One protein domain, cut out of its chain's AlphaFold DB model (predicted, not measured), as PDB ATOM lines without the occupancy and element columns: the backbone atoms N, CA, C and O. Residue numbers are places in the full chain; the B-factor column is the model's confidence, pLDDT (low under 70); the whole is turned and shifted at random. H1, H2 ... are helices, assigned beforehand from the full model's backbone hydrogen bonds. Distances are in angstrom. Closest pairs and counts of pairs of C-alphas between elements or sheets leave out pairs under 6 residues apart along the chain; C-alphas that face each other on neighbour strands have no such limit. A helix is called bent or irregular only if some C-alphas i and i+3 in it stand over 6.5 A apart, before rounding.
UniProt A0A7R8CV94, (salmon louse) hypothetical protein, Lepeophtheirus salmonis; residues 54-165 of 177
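What this domain is: This is residues 54 to 165 of the 177 residues of the protein "(salmon louse) hypothetical protein" of Lepeophtheirus salmonis (UniProt A0A7R8CV94). Four helices frame a flat, open ring with an empty middle: long, bent H4 makes one side, H1 and H3 the other, with small H2 at their corner. The printed part has 112 residues, 95 of them in the four named helices, in the order H1, H2, H3, H4, with no named strand; its class is all helix, and it is only just extended, close to loose, with a radius of gyration of the C-alphas of 20.3 A and spans of 67 by 35 by 15 A.

Where its parts are: H4, residues 125 to 164, one helix by its hydrogen bonds, is bent: C-alphas 135 and 138 are 6.9 A apart. Its arms are H4a, 125 to 135, and H4b, 138 to 164, 39.0 A. H1, residues 54 to 80, 39.6 A, begins at C-alpha 54 (-57.028, -45.051, -53.120). H2 is residues 82 to 85; H3, 92 to 115, 35.2 A, ends at C-alpha 115 (-6.599, -39.775, -18.362).

How they stand to each other: H4b touches residues 54 to 65 of H1 alone, closest C-alphas Gly 58 and Ile 159, 4.0 A. H3 touches H4a, C-alphas of Ile 111 and Gly 125 closest, 5.4 A. H3 touches H1, C-alphas of Arg 78 and Ile 95 closest, 6.2 A, at a steep tilt of 43 degrees. In H1, H3, H4a and H4b every O i to N i+4 pair is within hydrogen-bond range.

The domain as a whole: The printed part has no cut. Residues 120 to 121 and 164 to 165 have pLDDT under 70.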
ATOM      1  N   ALA A  54     -58.190 -44.173 -53.087       72.06
ATOM      2  CA  ALA A  54     -57.028 -45.051 -53.120       72.06
ATOM      3  C   ALA A  54     -55.764 -44.370 -52.545       72.06
ATOM      4  O   ALA A  54     -55.025 -44.975 -51.768       72.06
ATOM      5  N   THR A  55     -55.558 -43.067 -52.797       79.50
ATOM      6  CA  THR A  55     -54.479 -42.309 -52.130       79.50
ATOM      7  C   THR A  55     -54.748 -42.087 -50.640       79.50
ATOM      8  O   THR A  55     -53.804 -42.100 -49.848       79.50
ATOM      9  N   LEU A  56     -56.005 -41.950 -50.207       84.50
ATOM     10  CA  LEU A  56     -56.346 -41.902 -48.778       84.50
ATOM     11  C   LEU A  56     -56.037 -43.227 -48.064       84.50
ATOM     12  O   LEU A  56     -55.461 -43.210 -46.972       84.50
ATOM     13  N   GLN A  57     -56.356 -44.370 -48.680       85.19
ATOM     14  CA  GLN A  57     -55.991 -45.690 -48.154       85.19
ATOM     15  C   GLN A  57     -54.470 -45.844 -48.040       85.19
ATOM     16  O   GLN A  57     -53.971 -46.197 -46.966       85.19
ATOM     17  N   GLY A  58     -53.717 -45.451 -49.071       87.25
ATOM     18  CA  GLY A  58     -52.253 -45.440 -49.033       87.25
ATOM     19  C   GLY A  58     -51.665 -44.598 -47.917       87.25
ATOM     20  O   GLY A  58     -50.747 -45.024 -47.215       87.25
ATOM     21  N   ARG A  59     -52.248 -43.423 -47.662       88.94
ATOM     22  CA  ARG A  59     -51.842 -42.569 -46.537       88.94
ATOM     23  C   ARG A  59     -52.079 -43.245 -45.184       88.94
ATOM     24  O   ARG A  59     -51.256 -43.078 -44.282       88.94
ATOM     25  N   ARG A  60     -53.151 -44.031 -45.020       91.94
ATOM     26  CA  ARG A  60     -53.407 -44.798 -43.782       91.94
ATOM     27  C   ARG A  60     -52.364 -45.895 -43.578       91.94
ATOM     28  O   ARG A  60     -51.859 -46.038 -42.463       91.94
ATOM     29  N   VAL A  61     -52.009 -46.624 -44.636       93.19
ATOM     30  CA  VAL A  61     -50.959 -47.658 -44.595       93.19
ATOM     31  C   VAL A  61     -49.604 -47.029 -44.266       93.19
ATOM     32  O   VAL A  61     -48.948 -47.447 -43.313       93.19
ATOM     33  N   ALA A  62     -49.234 -45.945 -44.948       94.00
ATOM     34  CA  ALA A  62     -48.014 -45.194 -44.658       94.00
ATOM     35  C   ALA A  62     -47.971 -44.665 -43.211       94.00
ATOM     36  O   ALA A  62     -46.922 -44.691 -42.566       94.00
ATOM     37  N   LYS A  63     -49.107 -44.217 -42.654       95.25
ATOM     38  CA  LYS A  63     -49.200 -43.798 -41.244       95.25
ATOM     39  C   LYS A  63     -48.925 -44.963 -40.288       95.25
ATOM     40  O   LYS A  63     -48.187 -44.778 -39.317       95.25
ATOM     41  N   LYS A  64     -49.475 -46.153 -40.560       96.38
ATOM     42  CA  LYS A  64     -49.180 -47.374 -39.786       96.38
ATOM     43  C   LYS A  64     -47.697 -47.740 -39.878       96.38
ATOM     44  O   LYS A  64     -47.087 -47.960 -38.835       96.38
ATOM     45  N   TYR A  65     -47.111 -47.704 -41.078       96.25
ATOM     46  CA  TYR A  65     -45.677 -47.937 -41.290       96.25
ATOM     47  C   TYR A  65     -44.813 -46.998 -40.442       96.25
ATOM     48  O   TYR A  65     -43.983 -47.459 -39.668       96.25
ATOM     49  N   ARG A  66     -45.056 -45.682 -40.498       95.81
ATOM     50  CA  ARG A  66     -44.285 -44.700 -39.712       95.81
ATOM     51  C   ARG A  66     -44.372 -44.962 -38.208       95.81
ATOM     52  O   ARG A  66     -43.374 -44.837 -37.502       95.81
ATOM     53  N   LYS A  67     -45.562 -45.324 -37.710       96.81
ATOM     54  CA  LYS A  67     -45.762 -45.690 -36.299       96.81
ATOM     55  C   LYS A  67     -44.971 -46.952 -35.944       96.81
ATOM     56  O   LYS A  67     -44.313 -46.974 -34.908       96.81
ATOM     57  N   TYR A  68     -45.030 -47.971 -36.799       96.94
ATOM     58  CA  TYR A  68     -44.291 -49.217 -36.631       96.94
ATOM     59  C   TYR A  68     -42.777 -48.983 -36.617       96.94
ATOM     60  O   TYR A  68     -42.127 -49.338 -35.639       96.94
ATOM     61  N   ALA A  69     -42.236 -48.303 -37.631       95.94
ATOM     62  CA  ALA A  69     -40.814 -47.992 -37.742       95.94
ATOM     63  C   ALA A  69     -40.301 -47.237 -36.507       95.94
ATOM     64  O   ALA A  69     -39.311 -47.635 -35.901       95.94
ATOM     65  N   ARG A  70     -41.034 -46.212 -36.048       96.06
ATOM     66  CA  ARG A  70     -40.692 -45.484 -34.818       96.06
ATOM     67  C   ARG A  70     -40.678 -46.396 -33.588       96.06
ATOM     68  O   ARG A  70     -39.781 -46.297 -32.760       96.06
ATOM     69  N   ASN A  71     -41.670 -47.274 -33.446       97.50
ATOM     70  CA  ASN A  71     -41.727 -48.214 -32.326       97.50
ATOM     71  C   ASN A  71     -40.582 -49.239 -32.366       97.50
ATOM     72  O   ASN A  71     -40.105 -49.638 -31.307       97.50
ATOM     73  N   MET A  72     -40.130 -49.644 -33.555       97.00
ATOM     74  CA  MET A  72     -38.961 -50.511 -33.705       97.00
ATOM     75  C   MET A  72     -37.677 -49.823 -33.241       97.00
ATOM     76  O   MET A  72     -36.889 -50.451 -32.540       97.00
ATOM     77  N   GLU A  73     -37.498 -48.532 -33.531       96.62
ATOM     78  CA  GLU A  73     -36.343 -47.780 -33.021       96.62
ATOM     79  C   GLU A  73     -36.372 -47.659 -31.487       96.62
ATOM     80  O   GLU A  73     -35.339 -47.837 -30.856       96.62
ATOM     81  N   TYR A  74     -37.543 -47.486 -30.854       98.25
ATOM     82  CA  TYR A  74     -37.640 -47.545 -29.384       98.25
ATOM     83  C   TYR A  74     -37.272 -48.920 -28.814       98.25
ATOM     84  O   TYR A  74     -36.623 -48.997 -27.776       98.25
ATOM     85  N   ARG A  75     -37.668 -50.014 -29.479       97.06
ATOM     86  CA  ARG A  75     -37.290 -51.376 -29.058       97.06
ATOM     87  C   ARG A  75     -35.785 -51.594 -29.165       97.06
ATOM     88  O   ARG A  75     -35.193 -52.156 -28.252       97.06
ATOM     89  N   ARG A  76     -35.185 -51.119 -30.256       97.75
ATOM     90  CA  ARG A  76     -33.741 -51.172 -30.474       97.75
ATOM     91  C   ARG A  76     -32.980 -50.317 -29.463       97.75
ATOM     92  O   ARG A  76     -31.975 -50.768 -28.934       97.75
ATOM     93  N   LEU A  77     -33.459 -49.106 -29.180       98.19
ATOM     94  CA  LEU A  77     -32.862 -48.243 -28.161       98.19
ATOM     95  C   LEU A  77     -32.935 -48.912 -26.781       98.19
ATOM     96  O   LEU A  77     -31.933 -49.000 -26.085       98.19
ATOM     97  N   ARG A  78     -34.086 -49.496 -26.426       98.00
ATOM     98  CA  ARG A  78     -34.237 -50.252 -25.177       98.00
ATOM     99  C   ARG A  78     -33.242 -51.408 -25.061       98.00
ATOM    100  O   ARG A  78     -32.736 -51.629 -23.973       98.00
ATOM    101  N   SER A  79     -32.948 -52.137 -26.140       97.94
ATOM    102  CA  SER A  79     -31.999 -53.259 -26.070       97.94
ATOM    103  C   SER A  79     -30.541 -52.835 -25.879       97.94
ATOM    104  O   SER A  79     -29.746 -53.663 -25.457       97.94
ATOM    105  N   ILE A  80     -30.179 -51.590 -26.214       98.19
ATOM    106  CA  ILE A  80     -28.799 -51.095 -26.070       98.19
ATOM    107  C   ILE A  80     -28.560 -50.321 -24.771       98.19
ATOM    108  O   ILE A  80     -27.408 -50.159 -24.388       98.19
ATOM    109  N   VAL A  81     -29.614 -49.830 -24.111       98.38
ATOM    110  CA  VAL A  81     -29.505 -49.084 -22.849       98.38
ATOM    111  C   VAL A  81     -29.619 -50.066 -21.672       98.38
ATOM    112  O   VAL A  81     -30.713 -50.596 -21.442       98.38
ATOM    113  N   PRO A  82     -28.540 -50.308 -20.900       97.94
ATOM    114  CA  PRO A  82     -28.504 -51.380 -19.901       97.94
ATOM    115  C   PRO A  82     -29.602 -51.282 -18.833       97.94
ATOM    116  O   PRO A  82     -30.242 -52.287 -18.517       97.94
ATOM    117  N   ALA A  83     -29.884 -50.071 -18.340       97.62
ATOM    118  CA  ALA A  83     -30.849 -49.824 -17.264       97.62
ATOM    119  C   ALA A  83     -32.295 -50.235 -17.609       97.62
ATOM    120  O   ALA A  83     -33.072 -50.614 -16.732       97.62
ATOM    121  N   VAL A  84     -32.670 -50.201 -18.895       97.94
ATOM    122  CA  VAL A  84     -34.048 -50.472 -19.356       97.94
ATOM    123  C   VAL A  84     -34.188 -51.747 -20.187       97.94
ATOM    124  O   VAL A  84     -35.317 -52.161 -20.483       97.94
ATOM    125  N   ALA A  85     -33.078 -52.399 -20.546       97.38
ATOM    126  CA  ALA A  85     -33.062 -53.574 -21.417       97.38
ATOM    127  C   ALA A  85     -33.944 -54.715 -20.887       97.38
ATOM    128  O   ALA A  85     -34.782 -55.258 -21.615       97.38
ATOM    129  N   HIS A  86     -33.828 -55.013 -19.592       95.81
ATOM    130  CA  HIS A  86     -34.514 -56.137 -18.945       95.81
ATOM    131  C   HIS A  86     -35.800 -55.729 -18.205       95.81
ATOM    132  O   HIS A  86     -36.626 -56.578 -17.871       95.81
ATOM    133  N   LYS A  87     -36.022 -54.425 -17.995       95.56
ATOM    134  CA  LYS A  87     -37.176 -53.898 -17.252       95.56
ATOM    135  C   LYS A  87     -38.461 -54.020 -18.074       95.56
ATOM    136  O   LYS A  87     -38.467 -53.707 -19.264       95.56
ATOM    137  N   ARG A  88     -39.561 -54.493 -17.478       94.38
ATOM    138  CA  ARG A  88     -40.885 -54.574 -18.135       94.38
ATOM    139  C   ARG A  88     -41.652 -53.259 -17.961       94.38
ATOM    140  O   ARG A  88     -41.410 -52.530 -17.011       94.38
ATOM    141  N   GLY A  89     -42.579 -52.965 -18.875       93.56
ATOM    142  CA  GLY A  89     -43.483 -51.810 -18.745       93.56
ATOM    143  C   GLY A  89     -42.836 -50.428 -18.917       93.56
ATOM    144  O   GLY A  89     -43.470 -49.433 -18.589       93.56
ATOM    145  N   VAL A  90     -41.610 -50.356 -19.441       96.94
ATOM    146  CA  VAL A  90     -40.852 -49.101 -19.593       96.94
ATOM    147  C   VAL A  90     -41.543 -48.160 -20.580       96.94
ATOM    148  O   VAL A  90     -41.896 -48.554 -21.701       96.94
ATOM    149  N   SER A  91     -41.719 -46.904 -20.171       98.00
ATOM    150  CA  SER A  91     -42.334 -45.881 -21.016       98.00
ATOM    151  C   SER A  91     -41.360 -45.353 -22.081       98.00
ATOM    152  O   SER A  91     -40.144 -45.499 -21.987       98.00
ATOM    153  N   LYS A  92     -41.880 -44.697 -23.128       97.56
ATOM    154  CA  LYS A  92     -41.021 -44.076 -24.156       97.56
ATOM    155  C   LYS A  92     -40.173 -42.928 -23.612       97.56
ATOM    156  O   LYS A  92     -39.089 -42.727 -24.142       97.56
ATOM    157  N   GLY A  93     -40.686 -42.180 -22.633       98.19
ATOM    158  CA  GLY A  93     -39.948 -41.094 -21.981       98.19
ATOM    159  C   GLY A  93     -38.787 -41.650 -21.169       98.19
ATOM    160  O   GLY A  93     -37.647 -41.282 -21.411       98.19
ATOM    161  N   GLU A  94     -39.064 -42.663 -20.353       98.19
ATOM    162  CA  GLU A  94     -38.060 -43.352 -19.538       98.19
ATOM    163  C   GLU A  94     -36.935 -43.969 -20.387       98.19
ATOM    164  O   GLU A  94     -35.766 -43.829 -20.050       98.19
ATOM    165  N   ILE A  95     -37.249 -44.577 -21.543       98.50
ATOM    166  CA  ILE A  95     -36.212 -45.060 -22.479       98.50
ATOM    167  C   ILE A  95     -35.286 -43.917 -22.931       98.50
ATOM    168  O   ILE A  95     -34.093 -44.146 -23.107       98.50
ATOM    169  N   LEU A  96     -35.820 -42.714 -23.169       98.62
ATOM    170  CA  LEU A  96     -35.025 -41.567 -23.617       98.62
ATOM    171  C   LEU A  96     -34.186 -40.980 -22.479       98.62
ATOM    172  O   LEU A  96     -33.018 -40.683 -22.697       98.62
ATOM    173  N   GLU A  97     -34.757 -40.847 -21.285       98.56
ATOM    174  CA  GLU A  97     -34.055 -40.344 -20.099       98.56
ATOM    175  C   GLU A  97     -32.882 -41.252 -19.722       98.56
ATOM    176  O   GLU A  97     -31.757 -40.782 -19.559       98.56
ATOM    177  N   GLU A  98     -33.113 -42.563 -19.670       98.56
ATOM    178  CA  GLU A  98     -32.058 -43.536 -19.376       98.56
ATOM    179  C   GLU A  98     -31.017 -43.613 -20.502       98.56
ATOM    180  O   GLU A  98     -29.840 -43.852 -20.241       98.56
ATOM    181  N   ALA A  99     -31.407 -43.353 -21.754       98.75
ATOM    182  CA  ALA A  99     -30.449 -43.247 -22.852       98.75
ATOM    183  C   ALA A  99     -29.519 -42.034 -22.704       98.75
ATOM    184  O   ALA A  99     -28.334 -42.158 -23.001       98.75
ATOM    185  N   ILE A 100     -30.032 -40.884 -22.248       98.62
ATOM    186  CA  ILE A 100     -29.218 -39.682 -22.006       98.62
ATOM    187  C   ILE A 100     -28.199 -39.966 -20.899       98.62
ATOM    188  O   ILE A 100     -27.004 -39.827 -21.136       98.62
ATOM    189  N   LYS A 101     -28.655 -40.496 -19.755       98.62
ATOM    190  CA  LYS A 101     -27.762 -40.889 -18.650       98.62
ATOM    191  C   LYS A 101     -26.688 -41.877 -19.100       98.62
ATOM    192  O   LYS A 101     -25.535 -41.777 -18.696       98.62
ATOM    193  N   TYR A 102     -27.061 -42.836 -19.949       98.69
ATOM    194  CA  TYR A 102     -26.106 -43.808 -20.462       98.69
ATOM    195  C   TYR A 102     -25.048 -43.153 -21.359       98.69
ATOM    196  O   TYR A 102     -23.868 -43.457 -21.205       98.69
ATOM    197  N   ILE A 103     -25.432 -42.215 -22.233       97.88
ATOM    198  CA  ILE A 103     -24.482 -41.426 -23.035       97.88
ATOM    199  C   ILE A 103     -23.503 -40.670 -22.129       97.88
ATOM    200  O   ILE A 103     -22.298 -40.744 -22.363       97.88
ATOM    201  N   ASP A 104     -23.997 -40.010 -21.081       97.69
ATOM    202  CA  ASP A 104     -23.154 -39.253 -20.149       97.69
ATOM    203  C   ASP A 104     -22.159 -40.171 -19.421       97.69
ATOM    204  O   ASP A 104     -20.961 -39.898 -19.407       97.69
ATOM    205  N   SER A 105     -22.615 -41.334 -18.944       98.19
ATOM    206  CA  SER A 105     -21.729 -42.319 -18.309       98.19
ATOM    207  C   SER A 105     -20.643 -42.850 -19.255       98.19
ATOM    208  O   SER A 105     -19.509 -43.078 -18.839       98.19
ATOM    209  N   LEU A 106     -20.958 -43.019 -20.545       97.62
ATOM    210  CA  LEU A 106     -19.984 -43.447 -21.550       97.62
ATOM    211  C   LEU A 106     -18.971 -42.337 -21.860       97.62
ATOM    212  O   LEU A 106     -17.795 -42.630 -22.070       97.62
ATOM    213  N   HIS A 107     -19.401 -41.073 -21.873       96.44
ATOM    214  CA  HIS A 107     -18.497 -39.933 -22.009       96.44
ATOM    215  C   HIS A 107     -17.514 -39.853 -20.834       96.44
ATOM    216  O   HIS A 107     -16.314 -39.681 -21.054       96.44
ATOM    217  N   GLU A 108     -17.993 -40.036 -19.603       95.44
ATOM    218  CA  GLU A 108     -17.148 -40.070 -18.405       95.44
ATOM    219  C   GLU A 108     -16.148 -41.232 -18.442       95.44
ATOM    220  O   GLU A 108     -14.956 -41.024 -18.203       95.44
ATOM    221  N   GLN A 109     -16.596 -42.437 -18.815       95.38
ATOM    222  CA  GLN A 109     -15.726 -43.610 -18.973       95.38
ATOM    223  C   GLN A 109     -14.628 -43.376 -20.015       95.38
ATOM    224  O   GLN A 109     -13.467 -43.719 -19.780       95.38
ATOM    225  N   LEU A 110     -14.969 -42.765 -21.151       94.25
ATOM    226  CA  LEU A 110     -14.006 -42.439 -22.198       94.25
ATOM    227  C   LEU A 110     -12.942 -41.452 -21.697       94.25
ATOM    228  O   LEU A 110     -11.748 -41.695 -21.874       94.25
ATOM    229  N   ILE A 111     -13.367 -40.364 -21.047       93.00
ATOM    230  CA  ILE A 111     -12.452 -39.366 -20.477       93.00
ATOM    231  C   ILE A 111     -11.552 -40.009 -19.421       93.00
ATOM    232  O   ILE A 111     -10.342 -39.788 -19.428       93.00
ATOM    233  N   SER A 112     -12.129 -40.819 -18.528       92.00
ATOM    234  CA  SER A 112     -11.382 -41.525 -17.488       92.00
ATOM    235  C   SER A 112     -10.326 -42.444 -18.096       92.00
ATOM    236  O   SER A 112      -9.182 -42.391 -17.662       92.00
ATOM    237  N   THR A 113     -10.679 -43.216 -19.126       91.75
ATOM    238  CA  THR A 113      -9.760 -44.149 -19.798       91.75
ATOM    239  C   THR A 113      -8.551 -43.425 -20.394       91.75
ATOM    240  O   THR A 113      -7.416 -43.873 -20.233       91.75
ATOM    241  N   ILE A 114      -8.772 -42.279 -21.043       89.69
ATOM    242  CA  ILE A 114      -7.693 -41.478 -21.639       89.69
ATOM    243  C   ILE A 114      -6.796 -40.877 -20.557       89.69
ATOM    244  O   ILE A 114      -5.577 -40.949 -20.669       89.69
ATOM    245  N   ARG A 115      -7.374 -40.346 -19.476       88.94
ATOM    246  CA  ARG A 115      -6.599 -39.775 -18.362       88.94
ATOM    247  C   ARG A 115      -5.763 -40.806 -17.609       88.94
ATOM    248  O   ARG A 115      -4.747 -40.446 -17.036       88.94
ATOM    249  N   THR A 116      -6.190 -42.067 -17.583       87.06
ATOM    250  CA  THR A 116      -5.416 -43.161 -16.975       87.06
ATOM    251  C   THR A 116      -4.345 -43.735 -17.901       87.06
ATOM    252  O   THR A 116      -3.568 -44.580 -17.467       87.06
ATOM    253  N   SER A 117      -4.317 -43.334 -19.177       86.62
ATOM    254  CA  SER A 117      -3.311 -43.825 -20.116       86.62
ATOM    255  C   SER A 117      -1.984 -43.071 -19.931       86.62
ATOM    256  O   SER A 117      -1.996 -41.844 -19.834       86.62
ATOM    257  N   PRO A 118      -0.844 -43.784 -19.879       73.88
ATOM    258  CA  PRO A 118       0.451 -43.217 -19.484       73.88
ATOM    259  C   PRO A 118       1.017 -42.194 -20.481       73.88
ATOM    260  O   PRO A 118       1.924 -41.446 -20.134       73.88
ATOM    261  N   ASP A 119       0.473 -42.142 -21.699       76.50
ATOM    262  CA  ASP A 119       0.934 -41.260 -22.775       76.50
ATOM    263  C   ASP A 119       0.178 -39.914 -22.825       76.50
ATOM    264  O   ASP A 119       0.463 -39.072 -23.678       76.50
ATOM    265  N   CYS A 120      -0.812 -39.700 -21.946       68.19
ATOM    266  CA  CYS A 120      -1.756 -38.583 -22.038       68.19
ATOM    267  C   CYS A 120      -1.786 -37.725 -20.762       68.19
ATOM    268  O   CYS A 120      -2.640 -37.912 -19.897       68.19
ATOM    269  N   GLU A 121      -0.923 -36.713 -20.667       67.50
ATOM    270  CA  GLU A 121      -0.959 -35.764 -19.547       67.50
ATOM    271  C   GLU A 121      -2.052 -34.688 -19.725       67.50
ATOM    272  O   GLU A 121      -2.144 -34.016 -20.753       67.50
ATOM    273  N   ASN A 122      -2.878 -34.513 -18.687       71.31
ATOM    274  CA  ASN A 122      -3.802 -33.388 -18.471       71.31
ATOM    275  C   ASN A 122      -4.748 -33.026 -19.643       71.31
ATOM    276  O   ASN A 122      -4.900 -31.863 -20.032       71.31
ATOM    277  N   VAL A 123      -5.425 -34.030 -20.210       79.94
ATOM    278  CA  VAL A 123      -6.375 -33.818 -21.312       79.94
ATOM    279  C   VAL A 123      -7.724 -33.289 -20.803       79.94
ATOM    280  O   VAL A 123      -8.397 -33.895 -19.954       79.94
ATOM    281  N   ASP A 124      -8.149 -32.158 -21.369       87.50
ATOM    282  CA  ASP A 124      -9.489 -31.603 -21.184       87.50
ATOM    283  C   ASP A 124     -10.543 -32.552 -21.781       87.50
ATOM    284  O   ASP A 124     -10.569 -32.812 -22.988       87.50
ATOM    285  N   GLY A 125     -11.428 -33.065 -20.923       85.75
ATOM    286  CA  GLY A 125     -12.439 -34.045 -21.308       85.75
ATOM    287  C   GLY A 125     -13.427 -33.512 -22.345       85.75
ATOM    288  O   GLY A 125     -13.869 -34.267 -23.213       85.75
ATOM    289  N   SER A 126     -13.712 -32.205 -22.330       88.81
ATOM    290  CA  SER A 126     -14.586 -31.582 -23.329       88.81
ATOM    291  C   SER A 126     -13.987 -31.662 -24.730       88.81
ATOM    292  O   SER A 126     -14.686 -32.027 -25.676       88.81
ATOM    293  N   LYS A 127     -12.676 -31.417 -24.867       91.56
ATOM    294  CA  LYS A 127     -11.973 -31.504 -26.158       91.56
ATOM    295  C   LYS A 127     -11.943 -32.925 -26.706       91.56
ATOM    296  O   LYS A 127     -12.049 -33.116 -27.918       91.56
ATOM    297  N   VAL A 128     -11.829 -33.926 -25.832       92.44
ATOM    298  CA  VAL A 128     -11.898 -35.342 -26.228       92.44
ATOM    299  C   VAL A 128     -13.255 -35.656 -26.842       92.44
ATOM    300  O   VAL A 128     -13.323 -36.170 -27.960       92.44
ATOM    301  N   ILE A 129     -14.338 -35.325 -26.131       94.25
ATOM    302  CA  ILE A 129     -15.700 -35.579 -26.610       94.25
ATOM    303  C   ILE A 129     -15.936 -34.837 -27.926       94.25
ATOM    304  O   ILE A 129     -16.442 -35.428 -28.880       94.25
ATOM    305  N   GLU A 130     -15.538 -33.567 -28.009       95.31
ATOM    306  CA  GLU A 130     -15.681 -32.759 -29.219       95.31
ATOM    307  C   GLU A 130     -14.937 -33.374 -30.411       95.31
ATOM    308  O   GLU A 130     -15.502 -33.495 -31.500       95.31
ATOM    309  N   THR A 131     -13.707 -33.843 -30.196       94.44
ATOM    310  CA  THR A 131     -12.902 -34.512 -31.226       94.44
ATOM    311  C   THR A 131     -13.571 -35.798 -31.701       94.44
ATOM    312  O   THR A 131     -13.687 -36.040 -32.902       94.44
ATOM    313  N   VAL A 132     -14.069 -36.635 -30.790       94.00
ATOM    314  CA  VAL A 132     -14.779 -37.863 -31.174       94.00
ATOM    315  C   VAL A 132     -16.051 -37.533 -31.955       94.00
ATOM    316  O   VAL A 132     -16.319 -38.126 -33.003       94.00
ATOM    317  N   GLN A 133     -16.826 -36.552 -31.496       94.25
ATOM    318  CA  GLN A 133     -18.052 -36.143 -32.174       94.25
ATOM    319  C   GLN A 133     -17.781 -35.567 -33.567       94.25
ATOM    320  O   GLN A 133     -18.508 -35.907 -34.502       94.25
ATOM    321  N   SER A 134     -16.751 -34.736 -33.738       96.50
ATOM    322  CA  SER A 134     -16.408 -34.145 -35.036       96.50
ATOM    323  C   SER A 134     -15.976 -35.207 -36.050       96.50
ATOM    324  O   SER A 134     -16.409 -35.162 -37.203       96.50
ATOM    325  N   ASN A 135     -15.235 -36.225 -35.610       96.50
ATOM    326  CA  ASN A 135     -14.818 -37.341 -36.459       96.50
ATOM    327  C   ASN A 135     -15.983 -38.269 -36.846       96.50
ATOM    328  O   ASN A 135     -16.072 -38.727 -37.987       96.50
ATOM    329  N   LEU A 136     -16.908 -38.546 -35.920       95.38
ATOM    330  CA  LEU A 136     -18.005 -39.491 -36.161       95.38
ATOM    331  C   LEU A 136     -19.213 -38.864 -36.876       95.38
ATOM    332  O   LEU A 136     -19.902 -39.558 -37.636       95.38
ATOM    333  N   ARG A 137     -19.484 -37.567 -36.671       95.44
ATOM    334  CA  ARG A 137     -20.662 -36.868 -37.226       95.44
ATOM    335  C   ARG A 137     -20.850 -37.074 -38.735       95.44
ATOM    336  O   ARG A 137     -21.946 -37.496 -39.111       95.44
ATOM    337  N   PRO A 138     -19.832 -36.909 -39.604       97.25
ATOM    338  CA  PRO A 138     -20.016 -37.065 -41.048       97.25
ATOM    339  C   PRO A 138     -20.486 -38.468 -41.455       97.25
ATOM    340  O   PRO A 138     -21.282 -38.640 -42.384       97.25
ATOM    341  N   GLN A 139     -20.002 -39.516 -40.783       96.38
ATOM    342  CA  GLN A 139     -20.440 -40.883 -41.069       96.38
ATOM    343  C   GLN A 139     -21.863 -41.132 -40.549       96.38
ATOM    344  O   GLN A 139     -22.672 -41.761 -41.238       96.38
ATOM    345  N   LEU A 140     -22.196 -40.614 -39.365       95.94
ATOM    346  CA  LEU A 140     -23.532 -40.732 -38.781       95.94
ATOM    347  C   LEU A 140     -24.589 -40.004 -39.621       95.94
ATOM    348  O   LEU A 140     -25.632 -40.584 -39.920       95.94
ATOM    349  N   GLU A 141     -24.306 -38.790 -40.087       96.88
ATOM    350  CA  GLU A 141     -25.206 -38.018 -40.951       96.88
ATOM    351  C   GLU A 141     -25.467 -38.713 -42.290       96.88
ATOM    352  O   GLU A 141     -26.615 -38.791 -42.747       96.88
ATOM    353  N   ARG A 142     -24.433 -39.310 -42.899       97.44
ATOM    354  CA  ARG A 142     -24.591 -40.150 -44.098       97.44
ATOM    355  C   ARG A 142     -25.521 -41.335 -43.839       97.44
ATOM    356  O   ARG A 142     -26.420 -41.600 -44.634       97.44
ATOM    357  N   ARG A 143     -25.374 -42.021 -42.704       96.50
ATOM    358  CA  ARG A 143     -26.240 -43.158 -42.342       96.50
ATOM    359  C   ARG A 143     -27.680 -42.724 -42.061       96.50
ATOM    360  O   ARG A 143     -28.616 -43.369 -42.534       96.50
ATOM    361  N   VAL A 144     -27.875 -41.621 -41.338       96.12
ATOM    362  CA  VAL A 144     -29.204 -41.064 -41.032       96.12
ATOM    363  C   VAL A 144     -29.906 -40.604 -42.309       96.12
ATOM    364  O   VAL A 144     -31.079 -40.917 -42.515       96.12
ATOM    365  N   SER A 145     -29.202 -39.903 -43.198       96.94
ATOM    366  CA  SER A 145     -29.758 -39.449 -44.477       96.94
ATOM    367  C   SER A 145     -30.096 -40.617 -45.409       96.94
ATOM    368  O   SER A 145     -31.187 -40.630 -45.982       96.94
ATOM    369  N   ALA A 146     -29.239 -41.639 -45.500       96.94
ATOM    370  CA  ALA A 146     -29.528 -42.862 -46.247       96.94
ATOM    371  C   ALA A 146     -30.784 -43.569 -45.712       96.94
ATOM    372  O   ALA A 146     -31.681 -43.913 -46.485       96.94
ATOM    373  N   ARG A 147     -30.911 -43.704 -44.385       95.62
ATOM    374  CA  ARG A 147     -32.107 -44.288 -43.762       95.62
ATOM    375  C   ARG A 147     -33.368 -43.479 -44.073       95.62
ATOM    376  O   ARG A 147     -34.373 -44.065 -44.464       95.62
ATOM    377  N   ARG A 148     -33.307 -42.142 -43.993       95.50
ATOM    378  CA  ARG A 148     -34.427 -41.252 -44.364       95.50
ATOM    379  C   ARG A 148     -34.846 -41.423 -45.826       95.50
ATOM    380  O   ARG A 148     -36.042 -41.434 -46.112       95.50
ATOM    381  N   ARG A 149     -33.886 -41.575 -46.748       97.44
ATOM    382  CA  ARG A 149     -34.166 -41.839 -48.172       97.44
ATOM    383  C   ARG A 149     -34.898 -43.167 -48.357       97.44
ATOM    384  O   ARG A 149     -35.918 -43.196 -49.041       97.44
ATOM    385  N   LEU A 150     -34.432 -44.235 -47.710       96.62
ATOM    386  CA  LEU A 150     -35.094 -45.544 -47.756       96.62
ATOM    387  C   LEU A 150     -36.517 -45.486 -47.187       96.62
ATOM    388  O   LEU A 150     -37.446 -45.986 -47.819       96.62
ATOM    389  N   ASP A 151     -36.719 -44.812 -46.054       95.44
ATOM    390  CA  ASP A 151     -38.053 -44.632 -45.470       95.44
ATOM    391  C   ASP A 151     -38.997 -43.846 -46.395       95.44
ATOM    392  O   ASP A 151     -40.183 -44.169 -46.501       95.44
ATOM    393  N   ALA A 152     -38.486 -42.829 -47.094       95.88
ATOM    394  CA  ALA A 152     -39.264 -42.065 -48.065       95.88
ATOM    395  C   ALA A 152     -39.683 -42.924 -49.268       95.88
ATOM    396  O   ALA A 152     -40.845 -42.870 -49.679       95.88
ATOM    397  N   LEU A 153     -38.771 -43.749 -49.794       96.94
ATOM    398  CA  LEU A 153     -39.069 -44.702 -50.866       96.94
ATOM    399  C   LEU A 153     -40.092 -45.748 -50.418       96.94
ATOM    400  O   LEU A 153     -41.066 -45.983 -51.127       96.94
ATOM    401  N   ALA A 154     -39.941 -46.307 -49.215       94.62
ATOM    402  CA  ALA A 154     -40.896 -47.258 -48.653       94.62
ATOM    403  C   ALA A 154     -42.302 -46.646 -48.546       94.62
ATOM    404  O   ALA A 154     -43.278 -47.230 -49.013       94.62
ATOM    405  N   VAL A 155     -42.418 -45.429 -48.005       94.25
ATOM    406  CA  VAL A 155     -43.702 -44.713 -47.923       94.25
ATOM    407  C   VAL A 155     -44.288 -44.446 -49.310       94.25
ATOM    408  O   VAL A 155     -45.486 -44.650 -49.509       94.25
ATOM    409  N   ARG A 156     -43.465 -44.006 -50.268       93.50
ATOM    410  CA  ARG A 156     -43.899 -43.767 -51.650       93.50
ATOM    411  C   ARG A 156     -44.440 -45.047 -52.286       93.50
ATOM    412  O   ARG A 156     -45.523 -45.012 -52.869       93.50
ATOM    413  N   ASN A 157     -43.741 -46.165 -52.118       93.50
ATOM    414  CA  ASN A 157     -44.140 -47.466 -52.648       93.50
ATOM    415  C   ASN A 157     -45.437 -47.966 -52.001       93.50
ATOM    416  O   ASN A 157     -46.329 -48.424 -52.710       93.50
ATOM    417  N   LEU A 158     -45.604 -47.812 -50.684       90.81
ATOM    418  CA  LEU A 158     -46.846 -48.174 -49.988       90.81
ATOM    419  C   LEU A 158     -48.052 -47.374 -50.498       90.81
ATOM    420  O   LEU A 158     -49.133 -47.928 -50.682       90.81
ATOM    421  N   ILE A 159     -47.878 -46.074 -50.754       90.31
ATOM    422  CA  ILE A 159     -48.954 -45.237 -51.300       90.31
ATOM    423  C   ILE A 159     -49.253 -45.639 -52.748       90.31
ATOM    424  O   ILE A 159     -50.414 -45.836 -53.094       90.31
ATOM    425  N   SER A 160     -48.222 -45.809 -53.577       89.88
ATOM    426  CA  SER A 160     -48.386 -46.168 -54.987       89.88
ATOM    427  C   SER A 160     -49.055 -47.535 -55.165       89.88
ATOM    428  O   SER A 160     -50.050 -47.637 -55.878       89.88
ATOM    429  N   THR A 161     -48.593 -48.563 -54.451       87.88
ATOM    430  CA  THR A 161     -49.179 -49.914 -54.506       87.88
ATOM    431  C   THR A 161     -50.645 -49.911 -54.087       87.88
ATOM    432  O   THR A 161     -51.482 -50.427 -54.818       87.88
ATOM    433  N   SER A 162     -50.994 -49.239 -52.986       82.06
ATOM    434  CA  SER A 162     -52.393 -49.114 -52.549       82.06
ATOM    435  C   SER A 162     -53.289 -48.339 -53.524       82.06
ATOM    436  O   SER A 162     -54.500 -48.535 -53.523       82.06
ATOM    437  N   SER A 163     -52.707 -47.474 -54.363       75.19
ATOM    438  CA  SER A 163     -53.446 -46.754 -55.403       75.19
ATOM    439  C   SER A 163     -53.638 -47.552 -56.692       75.19
ATOM    440  O   SER A 163     -54.583 -47.280 -57.429       75.19
ATOM    441  N   SER A 164     -52.771 -48.537 -56.949       68.00
ATOM    442  CA  SER A 164     -52.774 -49.355 -58.169       68.00
ATOM    443  C   SER A 164     -53.559 -50.659 -58.046       68.00
ATOM    444  O   SER A 164     -53.828 -51.286 -59.071       68.00
ATOM    445  N   VAL A 165     -53.954 -51.080 -56.836       59.75
ATOM    446  CA  VAL A 165     -54.889 -52.203 -56.660       59.75
ATOM    447  C   VAL A 165     -56.247 -51.780 -57.222       59.75
ATOM    448  O   VAL A 165     -57.079 -51.188 -56.537       59.75
TER     449      VAL A 165